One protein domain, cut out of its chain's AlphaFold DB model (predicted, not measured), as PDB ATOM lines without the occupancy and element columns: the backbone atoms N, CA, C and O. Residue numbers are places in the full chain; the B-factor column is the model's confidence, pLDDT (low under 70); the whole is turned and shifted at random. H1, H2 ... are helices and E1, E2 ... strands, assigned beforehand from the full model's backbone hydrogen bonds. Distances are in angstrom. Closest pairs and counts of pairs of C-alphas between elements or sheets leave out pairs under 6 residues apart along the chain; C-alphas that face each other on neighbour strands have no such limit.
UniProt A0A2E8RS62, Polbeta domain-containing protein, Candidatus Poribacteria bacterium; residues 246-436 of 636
ATOM      1  N   SER A 246      45.144 -66.856  38.271       80.06
ATOM      2  CA  SER A 246      43.840 -67.177  38.863       80.06
ATOM      3  C   SER A 246      42.971 -65.914  38.901       80.06
ATOM      4  O   SER A 246      43.158 -65.058  39.771       80.06
ATOM      5  N   GLY A 247      42.047 -65.786  37.946       87.69
ATOM      6  CA  GLY A 247      41.064 -64.697  37.867       87.69
ATOM      7  C   GLY A 247      41.432 -63.558  36.904       87.69
ATOM      8  O   GLY A 247      42.479 -63.609  36.256       87.69
ATOM      9  N   PRO A 248      40.573 -62.526  36.803       93.25
ATOM     10  CA  PRO A 248      40.773 -61.417  35.877       93.25
ATOM     11  C   PRO A 248      42.039 -60.619  36.204       93.25
ATOM     12  O   PRO A 248      42.484 -60.555  37.357       93.25
ATOM     13  N   ARG A 249      42.622 -60.003  35.174       95.69
ATOM     14  CA  ARG A 249      43.772 -59.096  35.281       95.69
ATOM     15  C   ARG A 249      43.477 -57.782  34.600       95.69
ATOM     16  O   ARG A 249      42.906 -57.773  33.509       95.69
ATOM     17  N   SER A 250      43.869 -56.685  35.239       93.50
ATOM     18  CA  SER A 250      43.697 -55.360  34.655       93.50
ATOM     19  C   SER A 250      44.626 -55.176  33.456       93.50
ATOM     20  O   SER A 250      45.664 -55.837  33.341       93.50
ATOM     21  N   ILE A 251      44.273 -54.265  32.553       91.69
ATOM     22  CA  ILE A 251      45.116 -53.936  31.394       91.69
ATOM     23  C   ILE A 251      46.513 -53.498  31.835       91.69
ATOM     24  O   ILE A 251      47.496 -53.972  31.270       91.69
ATOM     25  N   THR A 252      46.625 -52.694  32.896       90.44
ATOM     26  CA  THR A 252      47.919 -52.304  33.476       90.44
ATOM     27  C   THR A 252      48.764 -53.517  33.873       90.44
ATOM     28  O   THR A 252      49.979 -53.519  33.650       90.44
ATOM     29  N   GLU A 253      48.159 -54.561  34.447       92.00
ATOM     30  CA  GLU A 253      48.869 -55.791  34.820       92.00
ATOM     31  C   GLU A 253      49.314 -56.590  33.590       92.00
ATOM     32  O   GLU A 253      50.468 -57.024  33.525       92.00
ATOM     33  N   ILE A 254      48.425 -56.764  32.607       92.62
ATOM     34  CA  ILE A 254      48.720 -57.490  31.360       92.62
ATOM     35  C   ILE A 254      49.839 -56.783  30.590       92.62
ATOM     36  O   ILE A 254      50.840 -57.400  30.218       92.62
ATOM     37  N   ASP A 255      49.723 -55.469  30.412       90.69
ATOM     38  CA  ASP A 255      50.715 -54.665  29.706       90.69
ATOM     39  C   ASP A 255      52.059 -54.671  30.435       90.69
ATOM     40  O   ASP A 255      53.100 -54.822  29.799       90.69
ATOM     41  N   SER A 256      52.067 -54.601  31.771       88.88
ATOM     42  CA  SER A 256      53.303 -54.697  32.560       88.88
ATOM     43  C   SER A 256      54.029 -56.028  32.345       88.88
ATOM     44  O   SER A 256      55.261 -56.043  32.273       88.88
ATOM     45  N   HIS A 257      53.290 -57.131  32.199       89.19
ATOM     46  CA  HIS A 257      53.861 -58.440  31.891       89.19
ATOM     47  C   HIS A 257      54.430 -58.500  30.464       89.19
ATOM     48  O   HIS A 257      55.551 -58.968  30.247       89.19
ATOM     49  N   LEU A 258      53.684 -57.992  29.478       86.62
ATOM     50  CA  LEU A 258      54.048 -58.117  28.065       86.62
ATOM     51  C   LEU A 258      55.092 -57.093  27.607       86.62
ATOM     52  O   LEU A 258      55.862 -57.395  26.693       86.62
ATOM     53  N   LYS A 259      55.182 -55.922  28.248       81.31
ATOM     54  CA  LYS A 259      55.994 -54.767  27.822       81.31
ATOM     55  C   LYS A 259      57.453 -55.091  27.520       81.31
ATOM     56  O   LYS A 259      57.994 -54.598  26.533       81.31
ATOM     57  N   LEU A 260      58.111 -55.905  28.349       71.38
ATOM     58  CA  LEU A 260      59.525 -56.250  28.133       71.38
ATOM     59  C   LEU A 260      59.725 -57.087  26.866       71.38
ATOM     60  O   LEU A 260      60.735 -56.940  26.183       71.38
ATOM     61  N   SER A 261      58.757 -57.945  26.549       76.12
ATOM     62  CA  SER A 261      58.827 -58.829  25.388       76.12
ATOM     63  C   SER A 261      58.327 -58.143  24.121       76.12
ATOM     64  O   SER A 261      58.917 -58.307  23.060       76.12
ATOM     65  N   SER A 262      57.262 -57.348  24.234       72.62
ATOM     66  CA  SER A 262      56.642 -56.666  23.104       72.62
ATOM     67  C   SER A 262      57.304 -55.347  22.743       72.62
ATOM     68  O   SER A 262      57.030 -54.837  21.666       72.62
ATOM     69  N   ARG A 263      58.101 -54.751  23.642       72.75
ATOM     70  CA  ARG A 263      58.663 -53.390  23.521       72.75
ATOM     71  C   ARG A 263      57.619 -52.322  23.153       72.75
ATOM     72  O   ARG A 263      57.968 -51.258  22.652       72.75
ATOM     73  N   GLN A 264      56.348 -52.597  23.439       76.44
ATOM     74  CA  GLN A 264      55.207 -51.720  23.214       76.44
ATOM     75  C   GLN A 264      54.521 -51.444  24.550       76.44
ATOM     76  O   GLN A 264      54.511 -52.292  25.443       76.44
ATOM     77  N   ALA A 265      53.982 -50.234  24.700       72.38
ATOM     78  CA  ALA A 265      53.371 -49.805  25.953       72.38
ATOM     79  C   ALA A 265      52.074 -50.560  26.278       72.38
ATOM     80  O   ALA A 265      51.825 -50.789  27.454       72.38
ATOM     81  N   SER A 266      51.282 -50.922  25.263       84.50
ATOM     82  CA  SER A 266      49.982 -51.577  25.431       84.50
ATOM     83  C   SER A 266      49.535 -52.323  24.169       84.50
ATOM     84  O   SER A 266      49.900 -51.904  23.067       84.50
ATOM     85  N   HIS A 267      48.732 -53.379  24.348       89.00
ATOM     86  CA  HIS A 267      48.001 -54.096  23.281       89.00
ATOM     87  C   HIS A 267      46.486 -54.123  23.533       89.00
ATOM     88  O   HIS A 267      45.813 -55.133  23.316       89.00
ATOM     89  N   PHE A 268      45.948 -53.031  24.077       87.88
ATOM     90  CA  PHE A 268      44.554 -52.981  24.514       87.88
ATOM     91  C   PHE A 268      43.541 -53.185  23.377       87.88
ATOM     92  O   PHE A 268      42.499 -53.801  23.623       87.88
ATOM     93  N   ASN A 269      43.822 -52.723  22.148       89.69
ATOM     94  CA  ASN A 269      42.906 -52.950  21.025       89.69
ATOM     95  C   ASN A 269      42.795 -54.451  20.740       89.69
ATOM     96  O   ASN A 269      41.694 -54.934  20.475       89.69
ATOM     97  N   VAL A 270      43.894 -55.204  20.868       93.62
ATOM     98  CA  VAL A 270      43.875 -56.670  20.739       93.62
ATOM     99  C   VAL A 270      43.018 -57.323  21.820       93.62
ATOM    100  O   VAL A 270      42.191 -58.174  21.494       93.62
ATOM    101  N   TYR A 271      43.176 -56.948  23.094       91.25
ATOM    102  CA  TYR A 271      42.402 -57.571  24.181       91.25
ATOM    103  C   TYR A 271      40.902 -57.337  24.001       91.25
ATOM    104  O   TYR A 271      40.101 -58.262  24.122       91.25
ATOM    105  N   ASN A 272      40.519 -56.109  23.657       88.56
ATOM    106  CA  ASN A 272      39.124 -55.791  23.405       88.56
ATOM    107  C   ASN A 272      38.588 -56.478  22.159       88.56
ATOM    108  O   ASN A 272      37.477 -56.987  22.199       88.56
ATOM    109  N   TRP A 273      39.368 -56.551  21.078       90.50
ATOM    110  CA  TRP A 273      38.968 -57.312  19.900       90.50
ATOM    111  C   TRP A 273      38.692 -58.773  20.264       90.50
ATOM    112  O   TRP A 273      37.624 -59.280  19.937       90.50
ATOM    113  N   LEU A 274      39.578 -59.424  21.023       91.88
ATOM    114  CA  LEU A 274      39.355 -60.792  21.505       91.88
ATOM    115  C   LEU A 274      38.099 -60.906  22.384       91.88
ATOM    116  O   LEU A 274      37.366 -61.887  22.271       91.88
ATOM    117  N   ALA A 275      37.822 -59.916  23.234       88.88
ATOM    118  CA  ALA A 275      36.598 -59.880  24.034       88.88
ATOM    119  C   ALA A 275      35.340 -59.701  23.169       88.88
ATOM    120  O   ALA A 275      34.335 -60.373  23.391       88.88
ATOM    121  N   CYS A 276      35.401 -58.864  22.130       84.56
ATOM    122  CA  CYS A 276      34.327 -58.696  21.152       84.56
ATOM    123  C   CYS A 276      34.068 -59.971  20.336       84.56
ATOM    124  O   CYS A 276      32.930 -60.224  19.954       84.56
ATOM    125  N   GLN A 277      35.093 -60.799  20.116       86.88
ATOM    126  CA  GLN A 277      34.950 -62.138  19.526       86.88
ATOM    127  C   GLN A 277      34.450 -63.196  20.531       86.88
ATOM    128  O   GLN A 277      34.332 -64.368  20.180       86.88
ATOM    129  N   GLY A 278      34.198 -62.815  21.788       87.56
ATOM    130  CA  GLY A 278      33.787 -63.724  22.858       87.56
ATOM    131  C   GLY A 278      34.883 -64.674  23.349       87.56
ATOM    132  O   GLY A 278      34.570 -65.632  24.049       87.56
ATOM    133  N   ILE A 279      36.149 -64.421  22.987       91.44
ATOM    134  CA  ILE A 279      37.313 -65.239  23.371       91.44
ATOM    135  C   ILE A 279      37.807 -64.862  24.771       91.44
ATOM    136  O   ILE A 279      38.185 -65.735  25.548       91.44
ATOM    137  N   LEU A 280      37.840 -63.564  25.086       92.00
ATOM    138  CA  LEU A 280      38.156 -63.075  26.429       92.00
ATOM    139  C   LEU A 280      36.881 -62.651  27.149       92.00
ATOM    140  O   LEU A 280      36.014 -62.000  26.571       92.00
ATOM    141  N   GLN A 281      36.814 -62.956  28.439       89.88
ATOM    142  CA  GLN A 281      35.792 -62.411  29.318       89.88
ATOM    143  C   GLN A 281      36.232 -61.037  29.804       89.88
ATOM    144  O   GLN A 281      37.377 -60.854  30.220       89.88
ATOM    145  N   LYS A 282      35.307 -60.081  29.777       88.31
ATOM    146  CA  LYS A 282      35.547 -58.704  30.198       88.31
ATOM    147  C   LYS A 282      34.924 -58.439  31.566       88.31
ATOM    148  O   LYS A 282      33.769 -58.785  31.804       88.31
ATOM    149  N   SER A 283      35.682 -57.800  32.446       90.50
ATOM    150  CA  SER A 283      35.267 -57.369  33.784       90.50
ATOM    151  C   SER A 283      35.947 -56.045  34.145       90.50
ATOM    152  O   SER A 283      36.676 -55.480  33.328       90.50
ATOM    153  N   SER A 284      35.794 -55.589  35.387       91.12
ATOM    154  CA  SER A 284      36.559 -54.467  35.928       91.12
ATOM    155  C   SER A 284      37.250 -54.795  37.250       91.12
ATOM    156  O   SER A 284      36.833 -55.690  37.988       91.12
ATOM    157  N   LEU A 285      38.328 -54.066  37.541       92.44
ATOM    158  CA  LEU A 285      39.046 -54.097  38.813       92.44
ATOM    159  C   LEU A 285      39.298 -52.669  39.319       92.44
ATOM    160  O   LEU A 285      39.666 -51.798  38.531       92.44
ATOM    161  N   PRO A 286      39.163 -52.404  40.631       92.12
ATOM    162  CA  PRO A 286      39.333 -51.062  41.171       92.12
ATOM    163  C   PRO A 286      40.793 -50.593  41.081       92.12
ATOM    164  O   PRO A 286      41.713 -51.245  41.574       92.12
ATOM    165  N   THR A 287      41.000 -49.396  40.539       91.19
ATOM    166  CA  THR A 287      42.295 -48.735  40.355       91.19
ATOM    167  C   THR A 287      42.287 -47.303  40.894       91.19
ATOM    168  O   THR A 287      41.239 -46.705  41.139       91.19
ATOM    169  N   SER A 288      43.474 -46.737  41.100       89.19
ATOM    170  CA  SER A 288      43.655 -45.316  41.425       89.19
ATOM    171  C   SER A 288      44.418 -44.636  40.293       89.19
ATOM    172  O   SER A 288      45.498 -45.094  39.923       89.19
ATOM    173  N   LEU A 289      43.894 -43.514  39.790       85.25
ATOM    174  CA  LEU A 289      44.537 -42.745  38.714       85.25
ATOM    175  C   LEU A 289      45.863 -42.115  39.144       85.25
ATOM    176  O   LEU A 289      46.802 -42.011  38.357       85.25
ATOM    177  N   THR A 290      45.937 -41.671  40.398       84.56
ATOM    178  CA  THR A 290      47.118 -41.023  40.966       84.56
ATOM    179  C   THR A 290      47.514 -41.673  42.289       84.56
ATOM    180  O   THR A 290      46.688 -42.221  43.025       84.56
ATOM    181  N   HIS A 291      48.817 -41.664  42.580       78.00
ATOM    182  CA  HIS A 291      49.351 -42.289  43.789       78.00
ATOM    183  C   HIS A 291      48.773 -41.630  45.059       78.00
ATOM    184  O   HIS A 291      48.725 -40.406  45.152       78.00
ATOM    185  N   ASN A 292      48.405 -42.436  46.064       67.44
ATOM    186  CA  ASN A 292      47.785 -42.012  47.337       67.44
ATOM    187  C   ASN A 292      46.396 -41.349  47.234       67.44
ATOM    188  O   ASN A 292      45.968 -40.715  48.198       67.44
ATOM    189  N   ASN A 293      45.675 -41.499  46.121       72.50
ATOM    190  CA  ASN A 293      44.291 -41.037  46.039       72.50
ATOM    191  C   ASN A 293      43.299 -42.090  46.580       72.50
ATOM    192  O   ASN A 293      43.439 -43.288  46.324       72.50
ATOM    193  N   LEU A 294      42.289 -41.627  47.323       73.62
ATOM    194  CA  LEU A 294      41.207 -42.450  47.874       73.62
ATOM    195  C   LEU A 294      40.100 -42.736  46.854       73.62
ATOM    196  O   LEU A 294      39.365 -43.706  47.026       73.62
ATOM    197  N   VAL A 295      39.984 -41.925  45.797       82.38
ATOM    198  CA  VAL A 295      39.019 -42.176  44.720       82.38
ATOM    199  C   VAL A 295      39.465 -43.409  43.938       82.38
ATOM    200  O   VAL A 295      40.591 -43.468  43.430       82.38
ATOM    201  N   LYS A 296      38.578 -44.402  43.871       86.94
ATOM    202  CA  LYS A 296      38.743 -45.600  43.054       86.94
ATOM    203  C   LYS A 296      37.865 -45.486  41.820       86.94
ATOM    204  O   LYS A 296      36.712 -45.083  41.922       86.94
ATOM    205  N   LEU A 297      38.449 -45.818  40.682       89.38
ATOM    206  CA  LEU A 297      37.755 -46.006  39.416       89.38
ATOM    207  C   LEU A 297      37.940 -47.449  38.984       89.38
ATOM    208  O   LEU A 297      38.870 -48.110  39.433       89.38
ATOM    209  N   ASP A 298      37.087 -47.918  38.096       91.75
ATOM    210  CA  ASP A 298      37.131 -49.288  37.619       91.75
ATOM    211  C   ASP A 298      37.982 -49.364  36.349       91.75
ATOM    212  O   ASP A 298      37.661 -48.764  35.328       91.75
ATOM    213  N   GLU A 299      39.113 -50.064  36.416       92.94
ATOM    214  CA  GLU A 299      39.947 -50.385  35.258       92.94
ATOM    215  C   GLU A 299      39.396 -51.619  34.556       92.94
ATOM    216  O   GLU A 299      39.041 -52.602  35.208       92.94
ATOM    217  N   THR A 300      39.373 -51.597  33.226       92.50
ATOM    218  CA  THR A 300      38.984 -52.762  32.432       92.50
ATOM    219  C   THR A 300      39.968 -53.905  32.667       92.50
ATOM    220  O   THR A 300      41.192 -53.724  32.673       92.50
ATOM    221  N   ALA A 301      39.418 -55.095  32.864       93.38
ATOM    222  CA  ALA A 301      40.150 -56.313  33.145       93.38
ATOM    223  C   ALA A 301      39.647 -57.464  32.272       93.38
ATOM    224  O   ALA A 301      38.485 -57.491  31.860       93.38
ATOM    225  N   TYR A 302      40.534 -58.422  32.015       93.75
ATOM    226  CA  TYR A 302      40.232 -59.590  31.199       93.75
ATOM    227  C   TYR A 302      40.585 -60.888  31.918       93.75
ATOM    228  O   TYR A 302      41.594 -60.971  32.623       93.75
ATOM    229  N   SER A 303      39.771 -61.914  31.696       93.00
ATOM    230  CA  SER A 303      40.074 -63.313  32.003       93.00
ATOM    231  C   SER A 303      39.938 -64.164  30.746       93.00
ATOM    232  O   SER A 303      39.222 -63.818  29.805       93.00
ATOM    233  N   TYR A 304      40.651 -65.288  30.729       92.00
ATOM    234  CA  TYR A 304      40.576 -66.262  29.651       92.00
ATOM    235  C   TYR A 304      40.146 -67.612  30.218       92.00
ATOM    236  O   TYR A 304      40.831 -68.168  31.074       92.00
ATOM    237  N   ASP A 305      39.011 -68.112  29.736       85.06
ATOM    238  CA  ASP A 305      38.517 -69.456  30.013       85.06
ATOM    239  C   ASP A 305      38.032 -70.067  28.685       85.06
ATOM    240  O   ASP A 305      37.035 -69.585  28.135       85.06
ATOM    241  N   PRO A 306      38.738 -71.082  28.145       78.75
ATOM    242  CA  PRO A 306      38.451 -71.655  26.831       78.75
ATOM    243  C   PRO A 306      37.074 -72.326  26.733       78.75
ATOM    244  O   PRO A 306      36.575 -72.485  25.621       78.75
ATOM    245  N   ASP A 307      36.459 -72.688  27.862       78.94
ATOM    246  CA  ASP A 307      35.144 -73.342  27.901       78.94
ATOM    247  C   ASP A 307      33.986 -72.336  28.027       78.94
ATOM    248  O   ASP A 307      32.809 -72.706  28.000       78.94
ATOM    249  N   SER A 308      34.308 -71.050  28.147       72.81
ATOM    250  CA  SER A 308      33.343 -69.973  28.318       72.81
ATOM    251  C   SER A 308      33.264 -69.096  27.070       72.81
ATOM    252  O   SER A 308      34.262 -68.840  26.403       72.81
ATOM    253  N   THR A 309      32.073 -68.594  26.762       71.06
ATOM    254  CA  THR A 309      31.883 -67.602  25.698       71.06
ATOM    255  C   THR A 309      31.014 -66.480  26.236       71.06
ATOM    256  O   THR A 309      29.931 -66.732  26.767       71.06
ATOM    257  N   SER A 310      31.478 -65.240  26.116       67.69
ATOM    258  CA  SER A 310      30.694 -64.055  26.471       67.69
ATOM    259  C   SER A 310      30.210 -63.349  25.214       67.69
ATOM    260  O   SER A 310      30.990 -63.123  24.291       67.69
ATOM    261  N   ILE A 311      28.936 -62.965  25.191       64.44
ATOM    262  CA  ILE A 311      28.391 -62.119  24.129       64.44
ATOM    263  C   ILE A 311      28.599 -60.659  24.551       64.44
ATOM    264  O   ILE A 311      28.183 -60.300  25.655       64.44
ATOM    265  N   PRO A 312      29.220 -59.812  23.716       62.34
ATOM    266  CA  PRO A 312      29.330 -58.388  24.005       62.34
ATOM    267  C   PRO A 312      27.943 -57.736  24.070       62.34
ATOM    268  O   PRO A 312      27.119 -57.933  23.176       62.34
ATOM    269  N   GLU A 313      27.685 -56.936  25.102       62.72
ATOM    270  CA  GLU A 313      26.452 -56.149  25.189       62.72
ATOM    271  C   GLU A 313      26.538 -54.894  24.308       62.72
ATOM    272  O   GLU A 313      27.558 -54.203  24.266       62.72
ATOM    273  N   PHE A 314      25.449 -54.580  23.601       62.81
ATOM    274  CA  PHE A 314      25.341 -53.343  22.830       62.81
ATOM    275  C   PHE A 314      25.018 -52.157  23.740       62.81
ATOM    276  O   PHE A 314      24.139 -52.234  24.598       62.81
ATOM    277  N   VAL A 315      25.689 -51.034  23.492       67.62
ATOM    278  CA  VAL A 315      25.545 -49.802  24.273       67.62
ATOM    279  C   VAL A 315      24.796 -48.745  23.462       67.62
ATOM    280  O   VAL A 315      25.072 -48.522  22.285       67.62
ATOM    281  N   THR A 316      23.847 -48.063  24.099       71.38
ATOM    282  CA  THR A 316      23.071 -46.957  23.521       71.38
ATOM    283  C   THR A 316      23.729 -45.593  23.759       71.38
ATOM    284  O   THR A 316      24.454 -45.391  24.733       71.38
ATOM    285  N   GLN A 317      23.397 -44.593  22.933       71.56
ATOM    286  CA  GLN A 317      23.896 -43.217  23.105       71.56
ATOM    287  C   GLN A 317      23.535 -42.599  24.470       71.56
ATOM    288  O   GLN A 317      24.299 -41.816  25.028       71.56
ATOM    289  N   SER A 318      22.385 -42.968  25.042       74.81
ATOM    290  CA  SER A 318      21.994 -42.511  26.381       74.81
ATOM    291  C   SER A 318      22.908 -43.083  27.466       74.81
ATOM    292  O   SER A 318      23.271 -42.370  28.400       74.81
ATOM    293  N   GLN A 319      23.304 -44.355  27.341       76.81
ATOM    294  CA  GLN A 319      24.251 -44.988  28.264       76.81
ATOM    295  C   GLN A 319      25.639 -44.357  28.141       76.81
ATOM    296  O   GLN A 319      26.295 -44.141  29.157       76.81
ATOM    297  N   ILE A 320      26.056 -43.985  26.928       78.00
ATOM    298  CA  ILE A 320      27.294 -43.230  26.682       78.00
ATOM    299  C   ILE A 320      27.296 -41.914  27.451       78.00
ATOM    300  O   ILE A 320      28.209 -41.671  28.240       78.00
ATOM    301  N   ASN A 321      26.266 -41.087  27.272       79.94
ATOM    302  CA  ASN A 321      26.199 -39.782  27.929       79.94
ATOM    303  C   ASN A 321      26.198 -39.922  29.460       79.94
ATOM    304  O   ASN A 321      26.976 -39.253  30.135       79.94
ATOM    305  N   SER A 322      25.405 -40.855  29.996       83.88
ATOM    306  CA  SER A 322      25.363 -41.128  31.438       83.88
ATOM    307  C   SER A 322      26.709 -41.617  31.988       83.88
ATOM    308  O   SER A 322      27.106 -41.244  33.089       83.88
ATOM    309  N   SER A 323      27.449 -42.413  31.214       84.69
ATOM    310  CA  SER A 323      28.775 -42.896  31.615       84.69
ATOM    311  C   SER A 323      29.815 -41.783  31.617       84.69
ATOM    312  O   SER A 323      30.647 -41.739  32.518       84.69
ATOM    313  N   ILE A 324      29.746 -40.846  30.665       85.12
ATOM    314  CA  ILE A 324      30.594 -39.646  30.673       85.12
ATOM    315  C   ILE A 324      30.307 -38.807  31.921       85.12
ATOM    316  O   ILE A 324      31.244 -38.415  32.613       85.12
ATOM    317  N   GLU A 325      29.036 -38.550  32.233       87.75
ATOM    318  CA  GLU A 325      28.634 -37.759  33.406       87.75
ATOM    319  C   GLU A 325      29.139 -38.385  34.712       87.75
ATOM    320  O   GLU A 325      29.817 -37.719  35.494       87.75
ATOM    321  N   GLN A 326      28.919 -39.687  34.906       88.00
ATOM    322  CA  GLN A 326      29.412 -40.397  36.088       88.00
ATOM    323  C   GLN A 326      30.940 -40.446  36.152       88.00
ATOM    324  O   GLN A 326      31.524 -40.319  37.229       88.00
ATOM    325  N   PHE A 327      31.617 -40.618  35.017       90.38
ATOM    326  CA  PHE A 327      33.074 -40.559  34.985       90.38
ATOM    327  C   PHE A 327      33.579 -39.178  35.423       90.38
ATOM    328  O   PHE A 327      34.506 -39.100  36.228       90.38
ATOM    329  N   ILE A 328      32.955 -38.091  34.951       89.88
ATOM    330  CA  ILE A 328      33.295 -36.720  35.357       89.88
ATOM    331  C   ILE A 328      33.115 -36.550  36.865       89.88
ATOM    332  O   ILE A 328      34.021 -36.028  37.519       89.88
ATOM    333  N   GLU A 329      31.989 -37.011  37.416       89.69
ATOM    334  CA  GLU A 329      31.690 -36.940  38.849       89.69
ATOM    335  C   GLU A 329      32.793 -37.561  39.706       89.69
ATOM    336  O   GLU A 329      33.216 -36.943  40.682       89.69
ATOM    337  N   HIS A 330      33.314 -38.722  39.314       89.06
ATOM    338  CA  HIS A 330      34.382 -39.397  40.049       89.06
ATOM    339  C   HIS A 330      35.766 -38.803  39.764       89.06
ATOM    340  O   HIS A 330      36.526 -38.523  40.693       89.06
ATOM    341  N   ALA A 331      36.115 -38.576  38.495       88.81
ATOM    342  CA  ALA A 331      37.446 -38.120  38.098       88.81
ATOM    343  C   ALA A 331      37.782 -36.737  38.673       88.81
ATOM    344  O   ALA A 331      38.921 -36.493  39.077       88.81
ATOM    345  N   GLN A 332      36.797 -35.836  38.774       90.50
ATOM    346  CA  GLN A 332      37.020 -34.501  39.331       90.50
ATOM    347  C   GLN A 332      37.268 -34.497  40.848       90.50
ATOM    348  O   GLN A 332      37.789 -33.507  41.366       90.50
ATOM    349  N   LEU A 333      36.940 -35.575  41.570       90.19
ATOM    350  CA  LEU A 333      37.227 -35.692  43.005       90.19
ATOM    351  C   LEU A 333      38.718 -35.925  43.282       90.19
ATOM    352  O   LEU A 333      39.187 -35.616  44.377       90.19
ATOM    353  N   ASP A 334      39.486 -36.413  42.301       89.88
ATOM    354  CA  ASP A 334      40.943 -36.492  42.413       89.88
ATOM    355  C   ASP A 334      41.538 -35.073  42.453       89.88
ATOM    356  O   ASP A 334      41.412 -34.285  41.510       89.88
ATOM    357  N   SER A 335      42.193 -34.723  43.563       88.56
ATOM    358  CA  SER A 335      42.797 -33.400  43.766       88.56
ATOM    359  C   SER A 335      43.968 -33.119  42.820       88.56
ATOM    360  O   SER A 335      44.254 -31.952  42.534       88.56
ATOM    361  N   ASN A 336      44.610 -34.162  42.290       91.62
ATOM    362  CA  ASN A 336      45.697 -34.059  41.322       91.62
ATOM    363  C   ASN A 336      45.194 -33.869  39.886       91.62
ATOM    364  O   ASN A 336      45.977 -33.450  39.031       91.62
ATOM    365  N   VAL A 337      43.919 -34.158  39.610       92.69
ATOM    366  CA  VAL A 337      43.289 -33.932  38.304       92.69
ATOM    367  C   VAL A 337      42.740 -32.509  38.244       92.69
ATOM    368  O   VAL A 337      41.930 -32.084  39.073       92.69
ATOM    369  N   VAL A 338      43.204 -31.763  37.250       93.38
ATOM    370  CA  VAL A 338      42.940 -30.338  37.043       93.38
ATOM    371  C   VAL A 338      41.822 -30.125  36.031       93.38
ATOM    372  O   VAL A 338      40.982 -29.257  36.243       93.38
ATOM    373  N   ALA A 339      41.784 -30.901  34.949       95.06
ATOM    374  CA  ALA A 339      40.747 -30.799  33.925       95.06
ATOM    375  C   ALA A 339      40.575 -32.115  33.168       95.06
ATOM    376  O   ALA A 339      41.486 -32.941  33.151       95.06
ATOM    377  N   GLY A 340      39.428 -32.273  32.514       94.19
ATOM    378  CA  GLY A 340      39.155 -33.359  31.578       94.19
ATOM    379  C   GLY A 340      38.765 -32.806  30.213       94.19
ATOM    380  O   GLY A 340      37.910 -31.924  30.130       94.19
ATOM    381  N   LEU A 341      39.385 -33.325  29.158       92.12
ATOM    382  CA  LEU A 341      39.102 -32.990  27.763       92.12
ATOM    383  C   LEU A 341      38.595 -34.239  27.043       92.12
ATOM    384  O   LEU A 341      39.248 -35.279  27.102       92.12
ATOM    385  N   LEU A 342      37.459 -34.137  26.364       88.81
ATOM    386  CA  LEU A 342      36.919 -35.173  25.491       88.81
ATOM    387  C   LEU A 342      37.323 -34.870  24.053       88.81
ATOM    388  O   LEU A 342      36.981 -33.812  23.526       88.81
ATOM    389  N   PHE A 343      38.022 -35.805  23.426       80.44
ATOM    390  CA  PHE A 343      38.339 -35.749  22.006       80.44
ATOM    391  C   PHE A 343      37.286 -36.525  21.221       80.44
ATOM    392  O   PHE A 343      36.722 -37.498  21.723       80.44
ATOM    393  N   ASP A 344      37.027 -36.089  19.990       69.19
ATOM    394  CA  ASP A 344      36.063 -36.716  19.084       69.19
ATOM    395  C   ASP A 344      34.639 -36.788  19.660       69.19
ATOM    396  O   ASP A 344      33.996 -37.837  19.604       69.19
ATOM    397  N   ASP A 345      34.142 -35.658  20.196       65.00
ATOM    398  CA  ASP A 345      32.836 -35.577  20.867       65.00
ATOM    399  C   ASP A 345      31.709 -36.171  19.983       65.00
ATOM    400  O   ASP A 345      31.413 -35.637  18.899       65.00
ATOM    401  N   PRO A 346      31.056 -37.263  20.434       58.59
ATOM    402  CA  PRO A 346      29.925 -37.881  19.746       58.59
ATOM    403  C   PRO A 346      28.694 -36.975  19.635       58.59
ATOM    404  O   PRO A 346      27.784 -37.291  18.881       58.59
ATOM    405  N   ALA A 347      28.613 -35.890  20.410       51.25
ATOM    406  CA  ALA A 347      27.493 -34.953  20.354       51.25
ATOM    407  C   ALA A 347      27.663 -33.876  19.270       51.25
ATOM    408  O   ALA A 347      26.668 -33.354  18.770       51.25
ATOM    409  N   GLN A 348      28.903 -33.527  18.907       47.00
ATOM    410  CA  GLN A 348      29.183 -32.522  17.869       47.00
ATOM    411  C   GLN A 348      29.231 -33.130  16.468       47.00
ATOM    412  O   GLN A 348      28.822 -32.506  15.492       47.00
ATOM    413  N   ASN A 349      29.691 -34.372  16.373       48.59
ATOM    414  CA  ASN A 349      29.586 -35.154  15.157       48.59
ATOM    415  C   ASN A 349      28.297 -35.965  15.256       48.59
ATOM    416  O   ASN A 349      28.171 -36.704  16.217       48.59
ATOM    417  N   GLN A 350      27.370 -35.906  14.295       45.22
ATOM    418  CA  GLN A 350      26.150 -36.746  14.251       45.22
ATOM    419  C   GLN A 350      26.451 -38.261  14.079       45.22
ATOM    420  O   GLN A 350      25.732 -38.988  13.404       45.22
ATOM    421  N   ASN A 351      27.553 -38.751  14.642       47.62
ATOM    422  CA  ASN A 351      28.037 -40.109  14.551       47.62
ATOM    423  C   ASN A 351      27.507 -40.895  15.747       47.62
ATOM    424  O   ASN A 351      27.895 -40.642  16.886       47.62
ATOM    425  N   HIS A 352      26.697 -41.911  15.476       50.03
ATOM    426  CA  HIS A 352      26.476 -42.984  16.436       50.03
ATOM    427  C   HIS A 352      27.833 -43.602  16.806       50.03
ATOM    428  O   HIS A 352      28.638 -43.926  15.925       50.03
ATOM    429  N   LEU A 353      28.122 -43.728  18.102       50.59
ATOM    430  CA  LEU A 353      29.276 -44.503  18.542       50.59
ATOM    431  C   LEU A 353      29.055 -45.961  18.153       50.59
ATOM    432  O   LEU A 353      28.055 -46.577  18.514       50.59
ATOM    433  N   TRP A 354      29.999 -46.491  17.385       55.59
ATOM    434  CA  TRP A 354      30.080 -47.913  17.111       55.59
ATOM    435  C   TRP A 354      30.371 -48.633  18.433       55.59
ATOM    436  O   TRP A 354      31.183 -48.138  19.213       55.59
ATOM    437  N   SER A 355      29.731 -49.773  18.707       53.53
ATOM    438  CA  SER A 355      29.814 -50.466  20.010       53.53
ATOM    439  C   SER A 355      31.238 -50.862  20.428       53.53
ATOM    440  O   SER A 355      31.474 -51.147  21.598       53.53
ATOM    441  N   MET A 356      32.187 -50.849  19.488       56.00
ATOM    442  CA  MET A 356      33.607 -51.141  19.712       56.00
ATOM    443  C   MET A 356      34.495 -49.887  19.812       56.00
ATOM    444  O   MET A 356      35.694 -50.005  20.044       56.00
ATOM    445  N   SER A 357      33.941 -48.685  19.616       63.81
ATOM    446  CA  SER A 357      34.684 -47.424  19.713       63.81
ATOM    447  C   SER A 357      34.749 -46.923  21.153       63.81
ATOM    448  O   SER A 357      33.726 -46.730  21.804       63.81
ATOM    449  N   TYR A 358      35.962 -46.639  21.615       73.56
ATOM    450  CA  TYR A 358      36.212 -46.016  22.910       73.56
ATOM    451  C   TYR A 358      35.995 -44.511  22.871       73.56
ATOM    452  O   TYR A 358      36.191 -43.855  21.845       73.56
ATOM    453  N   LEU A 359      35.697 -43.948  24.037       81.19
ATOM    454  CA  LEU A 359      35.787 -42.511  24.249       81.19
ATOM    455  C   LEU A 359      37.212 -42.133  24.641       81.19
ATOM    456  O   LEU A 359      37.741 -42.643  25.628       81.19
ATOM    457  N   HIS A 360      37.815 -41.217  23.887       85.88
ATOM    458  CA  HIS A 360      39.148 -40.701  24.179       85.88
ATOM    459  C   HIS A 360      39.056 -39.469  25.078       85.88
ATOM    460  O   HIS A 360      38.590 -38.406  24.665       85.88
ATOM    461  N   ILE A 361      39.526 -39.608  26.314       91.44
ATOM    462  CA  ILE A 361      39.540 -38.542  27.311       91.44
ATOM    463  C   ILE A 361      40.985 -38.262  27.707       91.44
ATOM    464  O   ILE A 361      41.732 -39.172  28.040       91.44
ATOM    465  N   THR A 362      41.390 -36.996  27.729       93.19
ATOM    466  CA  THR A 362      42.641 -36.583  28.376       93.19
ATOM    467  C   THR A 362      42.336 -35.926  29.709       93.19
ATOM    468  O   THR A 362      41.667 -34.892  29.760       93.19
ATOM    469  N   LEU A 363      42.874 -36.483  30.790       94.69
ATOM    470  CA  LEU A 363      42.927 -35.833  32.089       94.69
ATOM    471  C   LEU A 363      44.233 -35.051  32.224       94.69
ATOM    472  O   LEU A 363      45.339 -35.590  32.134       94.69
ATOM    473  N   ILE A 364      44.092 -33.755  32.478       94.50
ATOM    474  CA  ILE A 364      45.207 -32.866  32.776       94.50
ATOM    475  C   ILE A 364      45.497 -32.969  34.266       94.50
ATOM    476  O   ILE A 364      44.628 -32.675  35.085       94.50
ATOM    477  N   ILE A 365      46.722 -33.347  34.618       94.19
ATOM    478  CA  ILE A 365      47.165 -33.489  36.009       94.19
ATOM    479  C   ILE A 365      48.171 -32.415  36.420       94.19
ATOM    480  O   ILE A 365      48.832 -31.785  35.585       94.19
ATOM    481  N   GLN A 366      48.300 -32.226  37.734       91.88
ATOM    482  CA  GLN A 366      49.342 -31.386  38.319       91.88
ATOM    483  C   GLN A 366      50.749 -31.892  37.953       91.88
ATOM    484  O   GLN A 366      50.971 -33.061  37.627       91.88
ATOM    485  N   GLU A 367      51.730 -30.992  38.012       91.88
ATOM    486  CA  GLU A 367      53.114 -31.327  37.684       91.88
ATOM    487  C   GLU A 367      53.691 -32.383  38.628       91.88
ATOM    488  O   GLU A 367      53.439 -32.370  39.832       91.88
ATOM    489  N   LYS A 368      54.540 -33.264  38.085       87.31
ATOM    490  CA  LYS A 368      55.280 -34.291  38.842       87.31
ATOM    491  C   LYS A 368      54.398 -35.297  39.604       87.31
ATOM    492  O   LYS A 368      54.922 -36.066  40.411       87.31
ATOM    493  N   VAL A 369      53.095 -35.341  39.330       88.31
ATOM    494  CA  VAL A 369      52.197 -36.380  39.844       88.31
ATOM    495  C   VAL A 369      52.558 -37.716  39.201       88.31
ATOM    496  O   VAL A 369      52.628 -37.841  37.979       88.31
ATOM    497  N   LYS A 370      52.786 -38.734  40.035       86.94
ATOM    498  CA  LYS A 370      53.024 -40.102  39.567       86.94
ATOM    499  C   LYS A 370      51.694 -40.750  39.176       86.94
ATOM    500  O   LYS A 370      50.811 -40.890  40.022       86.94
ATOM    501  N   SER A 371      51.590 -41.156  37.917       87.19
ATOM    502  CA  SER A 371      50.458 -41.881  37.326       87.19
ATOM    503  C   SER A 371      50.955 -42.749  36.167       87.19
ATOM    504  O   SER A 371      52.072 -42.538  35.676       87.19
ATOM    505  N   GLN A 372      50.153 -43.728  35.740       85.38
ATOM    506  CA  GLN A 372      50.343 -44.325  34.415       85.38
ATOM    507  C   GLN A 372      50.021 -43.278  33.347       85.38
ATOM    508  O   GLN A 372      49.208 -42.389  33.578       85.38
ATOM    509  N   SER A 373      50.630 -43.385  32.166       86.12
ATOM    510  CA  SER A 373      50.347 -42.453  31.066       86.12
ATOM    511  C   SER A 373      48.946 -42.624  30.480       86.12
ATOM    512  O   SER A 373      48.423 -41.683  29.893       86.12
ATOM    513  N   ARG A 374      48.364 -43.820  30.605       90.19
ATOM    514  CA  ARG A 374      47.059 -44.177  30.053       90.19
ATOM    515  C   ARG A 374      46.391 -45.241  30.917       90.19
ATOM    516  O   ARG A 374      47.073 -46.142  31.397       90.19
ATOM    517  N   TYR A 375      45.075 -45.142  31.041       90.50
ATOM    518  CA  TYR A 375      44.192 -46.161  31.602       90.50
ATOM    519  C   TYR A 375      43.080 -46.474  30.602       90.50
ATOM    520  O   TYR A 375      42.636 -45.586  29.877       90.50
ATOM    521  N   ILE A 376      42.596 -47.713  30.597       90.62
ATOM    522  CA  ILE A 376      41.317 -48.054  29.973       90.62
ATOM    523  C   ILE A 376      40.348 -48.358  31.112       90.62
ATOM    524  O   ILE A 376      40.455 -49.387  31.780       90.62
ATOM    525  N   LEU A 377      39.455 -47.419  31.390       91.25
ATOM    526  CA  LEU A 377      38.510 -47.503  32.501       91.25
ATOM    527  C   LEU A 377      37.154 -47.972  32.004       91.25
ATOM    528  O   LEU A 377      36.822 -47.730  30.852       91.25
ATOM    529  N   GLN A 378      36.366 -48.594  32.867       87.75
ATOM    530  CA  GLN A 378      35.021 -49.040  32.549       87.75
ATOM    531  C   GLN A 378      34.000 -48.245  33.366       87.75
ATOM    532  O   GLN A 378      34.086 -48.193  34.590       87.75
ATOM    533  N   GLN A 379      33.006 -47.660  32.698       86.38
ATOM    534  CA  GLN A 379      31.864 -47.009  33.340       86.38
ATOM    535  C   GLN A 379      30.574 -47.481  32.660       86.38
ATOM    536  O   GLN A 379      30.416 -47.315  31.456       86.38
ATOM    537  N   ASN A 380      29.668 -48.116  33.414       78.00
ATOM    538  CA  ASN A 380      28.419 -48.725  32.912       78.00
ATOM    539  C   ASN A 380      28.593 -49.596  31.652       78.00
ATOM    540  O   ASN A 380      27.811 -49.501  30.707       78.00
ATOM    541  N   GLY A 381      29.638 -50.425  31.616       74.81
ATOM    542  CA  GLY A 381      29.914 -51.290  30.465       74.81
ATOM    543  C   GLY A 381      30.675 -50.614  29.318       74.81
ATOM    544  O   GLY A 381      31.040 -51.297  28.364       74.81
ATOM    545  N   ILE A 382      30.959 -49.312  29.415       80.00
ATOM    546  CA  ILE A 382      31.634 -48.521  28.380       80.00
ATOM    547  C   ILE A 382      33.094 -48.318  28.742       80.00
ATOM    548  O   ILE A 382      33.402 -47.846  29.836       80.00
ATOM    549  N   ASP A 383      33.975 -48.605  27.791       85.12
ATOM    550  CA  ASP A 383      35.401 -48.378  27.962       85.12
ATOM    551  C   ASP A 383      35.781 -46.938  27.597       85.12
ATOM    552  O   ASP A 383      35.478 -46.422  26.514       85.12
ATOM    553  N   LEU A 384      36.498 -46.301  28.512       88.44
ATOM    554  CA  LEU A 384      37.037 -44.957  28.409       88.44
ATOM    555  C   LEU A 384      38.557 -45.062  28.284       88.44
ATOM    556  O   LEU A 384      39.232 -45.528  29.203       88.44
ATOM    557  N   CYS A 385      39.103 -44.608  27.160       89.44
ATOM    558  CA  CYS A 385      40.541 -44.481  26.971       89.44
ATOM    559  C   CYS A 385      40.995 -43.154  27.584       89.44
ATOM    560  O   CYS A 385      40.765 -42.087  27.013       89.44
ATOM    561  N   VAL A 386      41.592 -43.222  28.775       92.31
ATOM    562  CA  VAL A 386      41.939 -42.058  29.594       92.31
ATOM    563  C   VAL A 386      43.446 -41.822  29.582       92.31
ATOM    564  O   VAL A 386      44.205 -42.536  30.236       92.31
ATOM    565  N   ASP A 387      43.878 -40.792  28.863       92.12
ATOM    566  CA  ASP A 387      45.259 -40.312  28.841       92.12
ATOM    567  C   ASP A 387      45.541 -39.361  30.007       92.12
ATOM    568  O   ASP A 387      44.800 -38.410  30.248       92.12
ATOM    569  N   MET A 388      46.655 -39.579  30.705       92.56
ATOM    570  CA  MET A 388      47.098 -38.762  31.836       92.56
ATOM    571  C   MET A 388      48.264 -37.881  31.398       92.56
ATOM    572  O   MET A 388      49.358 -38.370  31.103       92.56
ATOM    573  N   VAL A 389      48.053 -36.565  31.348       93.31
ATOM    574  CA  VAL A 389      49.047 -35.634  30.794       93.31
ATOM    575  C   VAL A 389      49.278 -34.461  31.738       93.31
ATOM    576  O   VAL A 389      48.337 -33.845  32.230       93.31
ATOM    577  N   SER A 390      50.544 -34.114  31.995       93.25
ATOM    578  CA  SER A 390      50.849 -32.936  32.812       93.25
ATOM    579  C   SER A 390      50.412 -31.649  32.114       93.25
ATOM    580  O   SER A 390      50.496 -31.516  30.885       93.25
ATOM    581  N   ARG A 391      50.012 -30.656  32.908       91.50
ATOM    582  CA  ARG A 391      49.637 -29.326  32.414       91.50
ATOM    583  C   ARG A 391      50.713 -28.704  31.511       91.50
ATOM    584  O   ARG A 391      50.395 -28.196  30.437       91.50
ATOM    585  N   SER A 392      51.980 -28.770  31.912       90.44
ATOM    586  CA  SER A 392      53.134 -28.280  31.148       90.44
ATOM    587  C   SER A 392      53.291 -28.977  29.801       90.44
ATOM    588  O   SER A 392      53.636 -28.328  28.814       90.44
ATOM    589  N   THR A 393      52.991 -30.276  29.729       90.50
ATOM    590  CA  THR A 393      53.073 -31.047  28.487       90.50
ATOM    591  C   THR A 393      52.008 -30.596  27.497       90.50
ATOM    592  O   THR A 393      52.351 -30.339  26.344       90.50
ATOM    593  N   ILE A 394      50.752 -30.431  27.933       87.88
ATOM    594  CA  ILE A 394      49.692 -29.888  27.068       87.88
ATOM    595  C   ILE A 394      50.051 -28.474  26.616       87.88
ATOM    596  O   ILE A 394      50.013 -28.196  25.422       87.88
ATOM    597  N   ARG A 395      50.483 -27.598  27.533       85.81
ATOM    598  CA  ARG A 395      50.850 -26.218  27.180       85.81
ATOM    599  C   ARG A 395      52.004 -26.159  26.180       85.81
ATOM    600  O   ARG A 395      51.940 -25.366  25.248       85.81
ATOM    601  N   ARG A 396      53.034 -26.994  26.352       85.50
ATOM    602  CA  ARG A 396      54.151 -27.099  25.403       85.50
ATOM    603  C   ARG A 396      53.667 -27.575  24.037       85.50
ATOM    604  O   ARG A 396      54.020 -26.950  23.049       85.50
ATOM    605  N   ARG A 397      52.849 -28.634  23.989       84.19
ATOM    606  CA  ARG A 397      52.298 -29.150  22.728       84.19
ATOM    607  C   ARG A 397      51.456 -28.095  22.014       84.19
ATOM    608  O   ARG A 397      51.656 -27.895  20.832       84.19
ATOM    609  N   LEU A 398      50.599 -27.362  22.729       79.06
ATOM    610  CA  LEU A 398      49.816 -26.266  22.141       79.06
ATOM    611  C   LEU A 398      50.689 -25.110  21.647       79.06
ATOM    612  O   LEU A 398      50.359 -24.502  20.642       79.06
ATOM    613  N   GLY A 399      51.803 -24.814  22.322       75.56
ATOM    614  CA  GLY A 399      52.766 -23.812  21.854       75.56
ATOM    615  C   GLY A 399      53.594 -24.252  20.641       75.56
ATOM    616  O   GLY A 399      54.222 -23.409  20.014       75.56
ATOM    617  N   GLN A 400      53.620 -25.551  20.333       76.25
ATOM    618  CA  GLN A 400      54.279 -26.129  19.156       76.25
ATOM    619  C   GLN A 400      53.290 -26.455  18.030       76.25
ATOM    620  O   GLN A 400      53.717 -26.680  16.900       76.25
ATOM    621  N   ALA A 401      51.995 -26.514  18.348       75.44
ATOM    622  CA  ALA A 401      50.940 -26.837  17.410       75.44
ATOM    623  C   ALA A 401      50.765 -25.687  16.424       75.44
ATOM    624  O   ALA A 401      50.561 -24.538  16.820       75.44
ATOM    625  N   ARG A 402      50.835 -26.010  15.143       75.50
ATOM    626  CA  ARG A 402      50.635 -25.072  14.048       75.50
ATOM    627  C   ARG A 402      49.212 -25.175  13.550       75.50
ATOM    628  O   ARG A 402      48.616 -26.253  13.546       75.50
ATOM    629  N   VAL A 403      48.689 -24.060  13.058       74.69
ATOM    630  CA  VAL A 403      47.353 -24.024  12.457       74.69
ATOM    631  C   VAL A 403      47.228 -25.104  11.376       74.69
ATOM    632  O   VAL A 403      48.029 -25.163  10.442       74.69
ATOM    633  N   GLY A 404      46.224 -25.970  11.528       70.44
ATOM    634  CA  GLY A 404      45.921 -27.059  10.598       70.44
ATOM    635  C   GLY A 404      46.821 -28.289  10.676       70.44
ATOM    636  O   GLY A 404      46.686 -29.169   9.827       70.44
ATOM    637  N   ASP A 405      47.701 -28.390  11.677       73.56
ATOM    638  CA  ASP A 405      48.274 -29.688  12.032       73.56
ATOM    639  C   ASP A 405      47.257 -30.578  12.778       73.56
ATOM    640  O   ASP A 405      46.188 -30.144  13.219       73.56
ATOM    641  N   GLU A 406      47.573 -31.868  12.885       72.50
ATOM    642  CA  GLU A 406      46.672 -32.858  13.479       72.50
ATOM    643  C   GLU A 406      46.386 -32.577  14.963       72.50
ATOM    644  O   GLU A 406      45.240 -32.681  15.399       72.50
ATOM    645  N   TYR A 407      47.397 -32.163  15.732       76.25
ATOM    646  CA  TYR A 407      47.242 -31.899  17.163       76.25
ATOM    647  C   TYR A 407      46.412 -30.635  17.423       76.25
ATOM    648  O   TYR A 407      45.590 -30.603  18.340       76.25
ATOM    649  N   TYR A 408      46.606 -29.608  16.601       78.56
ATOM    650  CA  TYR A 408      45.816 -28.390  16.563       78.56
ATOM    651  C   TYR A 408      44.346 -28.731  16.315       78.56
ATOM    652  O   TYR A 408      43.490 -28.343  17.110       78.56
ATOM    653  N   ASN A 409      44.058 -29.511  15.269       76.88
ATOM    654  CA  ASN A 409      42.692 -29.910  14.932       76.88
ATOM    655  C   ASN A 409      42.053 -30.722  16.061       76.88
ATOM    656  O   ASN A 409      40.942 -30.416  16.485       76.88
ATOM    657  N   TRP A 410      42.777 -31.695  16.621       76.94
ATOM    658  CA  TRP A 410      42.302 -32.470  17.768       76.94
ATOM    659  C   TRP A 410      41.954 -31.587  18.962       76.94
ATOM    660  O   TRP A 410      40.939 -31.815  19.614       76.94
ATOM    661  N   PHE A 411      42.782 -30.586  19.270       81.25
ATOM    662  CA  PHE A 411      42.517 -29.699  20.394       81.25
ATOM    663  C   PHE A 411      41.320 -28.784  20.133       81.25
ATOM    664  O   PHE A 411      40.476 -28.642  21.015       81.25
ATOM    665  N   VAL A 412      41.211 -28.190  18.943       77.94
ATOM    666  CA  VAL A 412      40.087 -27.307  18.584       77.94
ATOM    667  C   VAL A 412      38.755 -28.060  18.570       77.94
ATOM    668  O   VAL A 412      37.760 -27.515  19.047       77.94
ATOM    669  N   ASP A 413      38.752 -29.313  18.114       77.56
ATOM    670  CA  ASP A 413      37.565 -30.178  18.079       77.56
ATOM    671  C   ASP A 413      37.241 -30.820  19.443       77.56
ATOM    672  O   ASP A 413      36.232 -31.513  19.594       77.56
ATOM    673  N   SER A 414      38.099 -30.638  20.452       85.62
ATOM    674  CA  SER A 414      37.887 -31.220  21.777       85.62
ATOM    675  C   SER A 414      36.909 -30.403  22.624       85.62
ATOM    676  O   SER A 414      36.840 -29.174  22.558       85.62
ATOM    677  N   ARG A 415      36.184 -31.094  23.505       87.75
ATOM    678  CA  ARG A 415      35.277 -30.494  24.483       87.75
ATOM    679  C   ARG A 415      35.880 -30.547  25.878       87.75
ATOM    680  O   ARG A 415      36.258 -31.608  26.367       87.75
ATOM    681  N   ILE A 416      35.870 -29.417  26.579       91.12
ATOM    682  CA  ILE A 416      36.166 -29.392  28.015       91.12
ATOM    683  C   ILE A 416      35.007 -30.070  28.757       91.12
ATOM    684  O   ILE A 416      33.873 -29.591  28.717       91.12
ATOM    685  N   LEU A 417      35.290 -31.179  29.439       91.62
ATOM    686  CA  LEU A 417      34.330 -31.872  30.301       91.62
ATOM    687  C   LEU A 417      34.194 -31.166  31.653       91.62
ATOM    688  O   LEU A 417      33.090 -30.931  32.131       91.62
ATOM    689  N   PHE A 418      35.330 -30.809  32.252       93.75
ATOM    690  CA  PHE A 418      35.424 -30.022  33.479       93.75
ATOM    691  C   PHE A 418      36.807 -29.372  33.575       93.75
ATOM    692  O   PHE A 418      37.772 -29.851  32.973       93.75
ATOM    693  N   THR A 419      36.934 -28.304  34.362       94.62
ATOM    694  CA  THR A 419      38.233 -27.706  34.689       94.62
ATOM    695  C   THR A 419      38.203 -26.994  36.040       94.62
ATOM    696  O   THR A 419      37.249 -26.293  36.368       94.62
ATOM    697  N   LYS A 420      39.278 -27.161  36.811       93.62
ATOM    698  CA  LYS A 420      39.615 -26.409  38.030       93.62
ATOM    699  C   LYS A 420      40.613 -25.280  37.740       93.62
ATOM    700  O   LYS A 420      40.891 -24.467  38.616       93.62
ATOM    701  N   ASP A 421      41.171 -25.243  36.528       91.00
ATOM    702  CA  ASP A 421      42.126 -24.234  36.073       91.00
ATOM    703  C   ASP A 421      41.443 -23.264  35.091       91.00
ATOM    704  O   ASP A 421      41.090 -23.660  33.970       91.00
ATOM    705  N   PRO A 422      41.269 -21.983  35.473       90.25
ATOM    706  CA  PRO A 422      40.599 -20.989  34.636       90.25
ATOM    707  C   PRO A 422      41.403 -20.614  33.383       90.25
ATOM    708  O   PRO A 422      40.863 -19.989  32.474       90.25
ATOM    709  N   THR A 423      42.682 -20.994  33.298       90.12
ATOM    710  CA  THR A 423      43.519 -20.720  32.122       90.12
ATOM    711  C   THR A 423      43.260 -21.684  30.967       90.12
ATOM    712  O   THR A 423      43.535 -21.327  29.826       90.12
ATOM    713  N   ILE A 424      42.696 -22.871  31.216       88.69
ATOM    714  CA  ILE A 424      42.440 -23.862  30.159       88.69
ATOM    715  C   ILE A 424      41.406 -23.349  29.142       88.69
ATOM    716  O   ILE A 424      41.725 -23.353  27.956       88.69
ATOM    717  N   PRO A 425      40.231 -22.815  29.540       88.94
ATOM    718  CA  PRO A 425      39.319 -22.164  28.594       88.94
ATOM    719  C   PRO A 425      39.961 -20.988  27.840       88.94
ATOM    720  O   PRO A 425      39.668 -20.757  26.663       88.94
ATOM    721  N   GLN A 426      40.883 -20.267  28.489       85.88
ATOM    722  CA  GLN A 426      41.629 -19.193  27.839       85.88
ATOM    723  C   GLN A 426      42.541 -19.732  26.728       85.88
ATOM    724  O   GLN A 426      42.657 -19.073  25.705       85.88
ATOM    725  N   TRP A 427      43.107 -20.940  26.849       85.38
ATOM    726  CA  TRP A 427      43.915 -21.547  25.780       85.38
ATOM    727  C   TRP A 427      43.122 -21.760  24.489       85.38
ATOM    728  O   TRP A 427      43.640 -21.455  23.420       85.38
ATOM    729  N   TYR A 428      41.866 -22.212  24.575       79.50
ATOM    730  CA  TYR A 428      40.984 -22.328  23.402       79.50
ATOM    731  C   TYR A 428      40.739 -20.962  22.764       79.50
ATOM    732  O   TYR A 428      40.826 -20.810  21.547       79.50
ATOM    733  N   THR A 429      40.499 -19.949  23.598       75.00
ATOM    734  CA  THR A 429      40.281 -18.574  23.136       75.00
ATOM    735  C   THR A 429      41.543 -17.989  22.497       75.00
ATOM    736  O   THR A 429      41.450 -17.308  21.482       75.00
ATOM    737  N   ASP A 430      42.721 -18.242  23.065       71.38
ATOM    738  CA  ASP A 430      44.008 -17.760  22.556       71.38
ATOM    739  C   ASP A 430      44.357 -18.418  21.221       71.38
ATOM    740  O   ASP A 430      44.756 -17.721  20.295       71.38
ATOM    741  N   ILE A 431      44.128 -19.727  21.091       69.19
ATOM    742  CA  ILE A 431      44.285 -20.459  19.828       69.19
ATOM    743  C   ILE A 431      43.352 -19.866  18.765       69.19
ATOM    744  O   ILE A 431      43.802 -19.510  17.680       69.19
ATOM    745  N   GLN A 432      42.082 -19.628  19.101       63.50
ATOM    746  CA  GLN A 432      41.127 -18.967  18.203       63.50
ATOM    747  C   GLN A 432      41.457 -17.484  17.916       63.50
ATOM    748  O   GLN A 432      41.060 -16.958  16.876       63.50
ATOM    749  N   ARG A 433      42.180 -16.782  18.803       55.09
ATOM    750  CA  ARG A 433      42.574 -15.365  18.643       55.09
ATOM    751  C   ARG A 433      43.891 -15.169  17.894       55.09
ATOM    752  O   ARG A 433      43.987 -14.220  17.124       55.09
ATOM    753  N   HIS A 434      44.892 -16.029  18.076       51.88
ATOM    754  CA  HIS A 434      46.114 -16.010  17.258       51.88
ATOM    755  C   HIS A 434      45.798 -16.227  15.775       51.88
ATOM    756  O   HIS A 434      46.424 -15.626  14.912       51.88
ATOM    757  N   ASN A 435      44.708 -16.934  15.497       48.53
ATOM    758  CA  ASN A 435      44.115 -17.065  14.173       48.53
ATOM    759  C   ASN A 435      43.493 -15.779  13.589       48.53
ATOM    760  O   ASN A 435      43.121 -15.770  12.422       48.53
ATOM    761  N   THR A 436      43.310 -14.712  14.375       41.47
ATOM    762  CA  THR A 436      42.640 -13.465  13.940       41.47
ATOM    763  C   THR A 436      43.489 -12.203  14.106       41.47
ATOM    764  O   THR A 436      43.059 -11.134  13.678       41.47
TER     765      THR A 436
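Overview. This is residues 246 to 436 of the 636 residues of the protein "Polbeta domain-containing protein" of Candidatus Poribacteria bacterium (UniProt A0A2E8RS62). A strongly twisted sheet of five strands curls round one long helix, H3, and makes the core. The hairpin E1 and E2 crosses the sheet's edge strand E5, with H1 and H2 next to that hairpin, while H4, H5 and H6 make a loose cluster toward the other end of the domain. The printed part has 191 residues with six named helices and seven named strands, in the order H1 H2 E1 E2 H3 E3 E4 E5 E6 H4 H5 E7 H6, and its class is mixed. The large sheet, E5 E6 E4 E3 E7, is mixed, and E1 and E2 make a second, antiparallel one. The whole is compact, with a radius of gyration of the C-alphas of 17.6 A, yet elongated, spanning 62 by 38 by 32 A.

Arrangement. E5, residues 374 to 379, and E6, residues 382 to 390, form an antiparallel hairpin, with N 377 and O 384 2.9 A apart. E6 is parallel to E4, residues 359 to 365, with N 363 and O 387 at 2.8 A. E3, residues 337 to 343, and E4 form an antiparallel hairpin, with N 341 and O 362 at 2.8 A. E3 is antiparallel to E7, residues 415 to 419, with N 417 and O 340 at 2.8 A. The sheet curls round H3, residues 317 to 331; the closest C-alphas of H3 and E5 are those of Ser 323 and Gln 379, 5.4 A apart. On the opposite face H4, residues 391 to 400, stands up from the sheet at 48 degrees. H5, residues 406 to 412, and H6, residues 423 to 434, only graze it. E6, H4, H5 and E7 form a split strand-helix-strand unit, two strands running the same way with E4 and E3 between them, and a right-handed crossover. E1, residues 281 to 287, and E2, residues 297 to 303, form an antiparallel hairpin, with N 285 and O 299 at 2.8 A. The closest C-alphas of E2 and E5 are those of Glu 299 and Leu 377, 4.2 A apart. H1, residues 251 to 262, comes closest to E2 at the C-alphas of Ile 251 and Ala 301, 5.8 A; H2, residues 268 to 276, comes closest to E1 at those of Ala 275 and Gln 281, 5.9 A. Every O i to N i+4 pair is within hydrogen-bond range in H2, H3, H4 and H5; H1 has 6 of 8 and H6 7 of 8.

Along the chain. E6 measures 25.1 A and H3 20.8 A. H1 begins at C-alpha 251 (45.116, -53.936, 31.394); H6 ends at C-alpha 434 (46.114, -16.010, 17.258).

Size, cuts and confidence. The printed part has no cut. The links E2 to H3 and E3 to E4 are long. Low confidence falls at residue 292 and residues 310 to 315, 344 to 357 and 431 to 436.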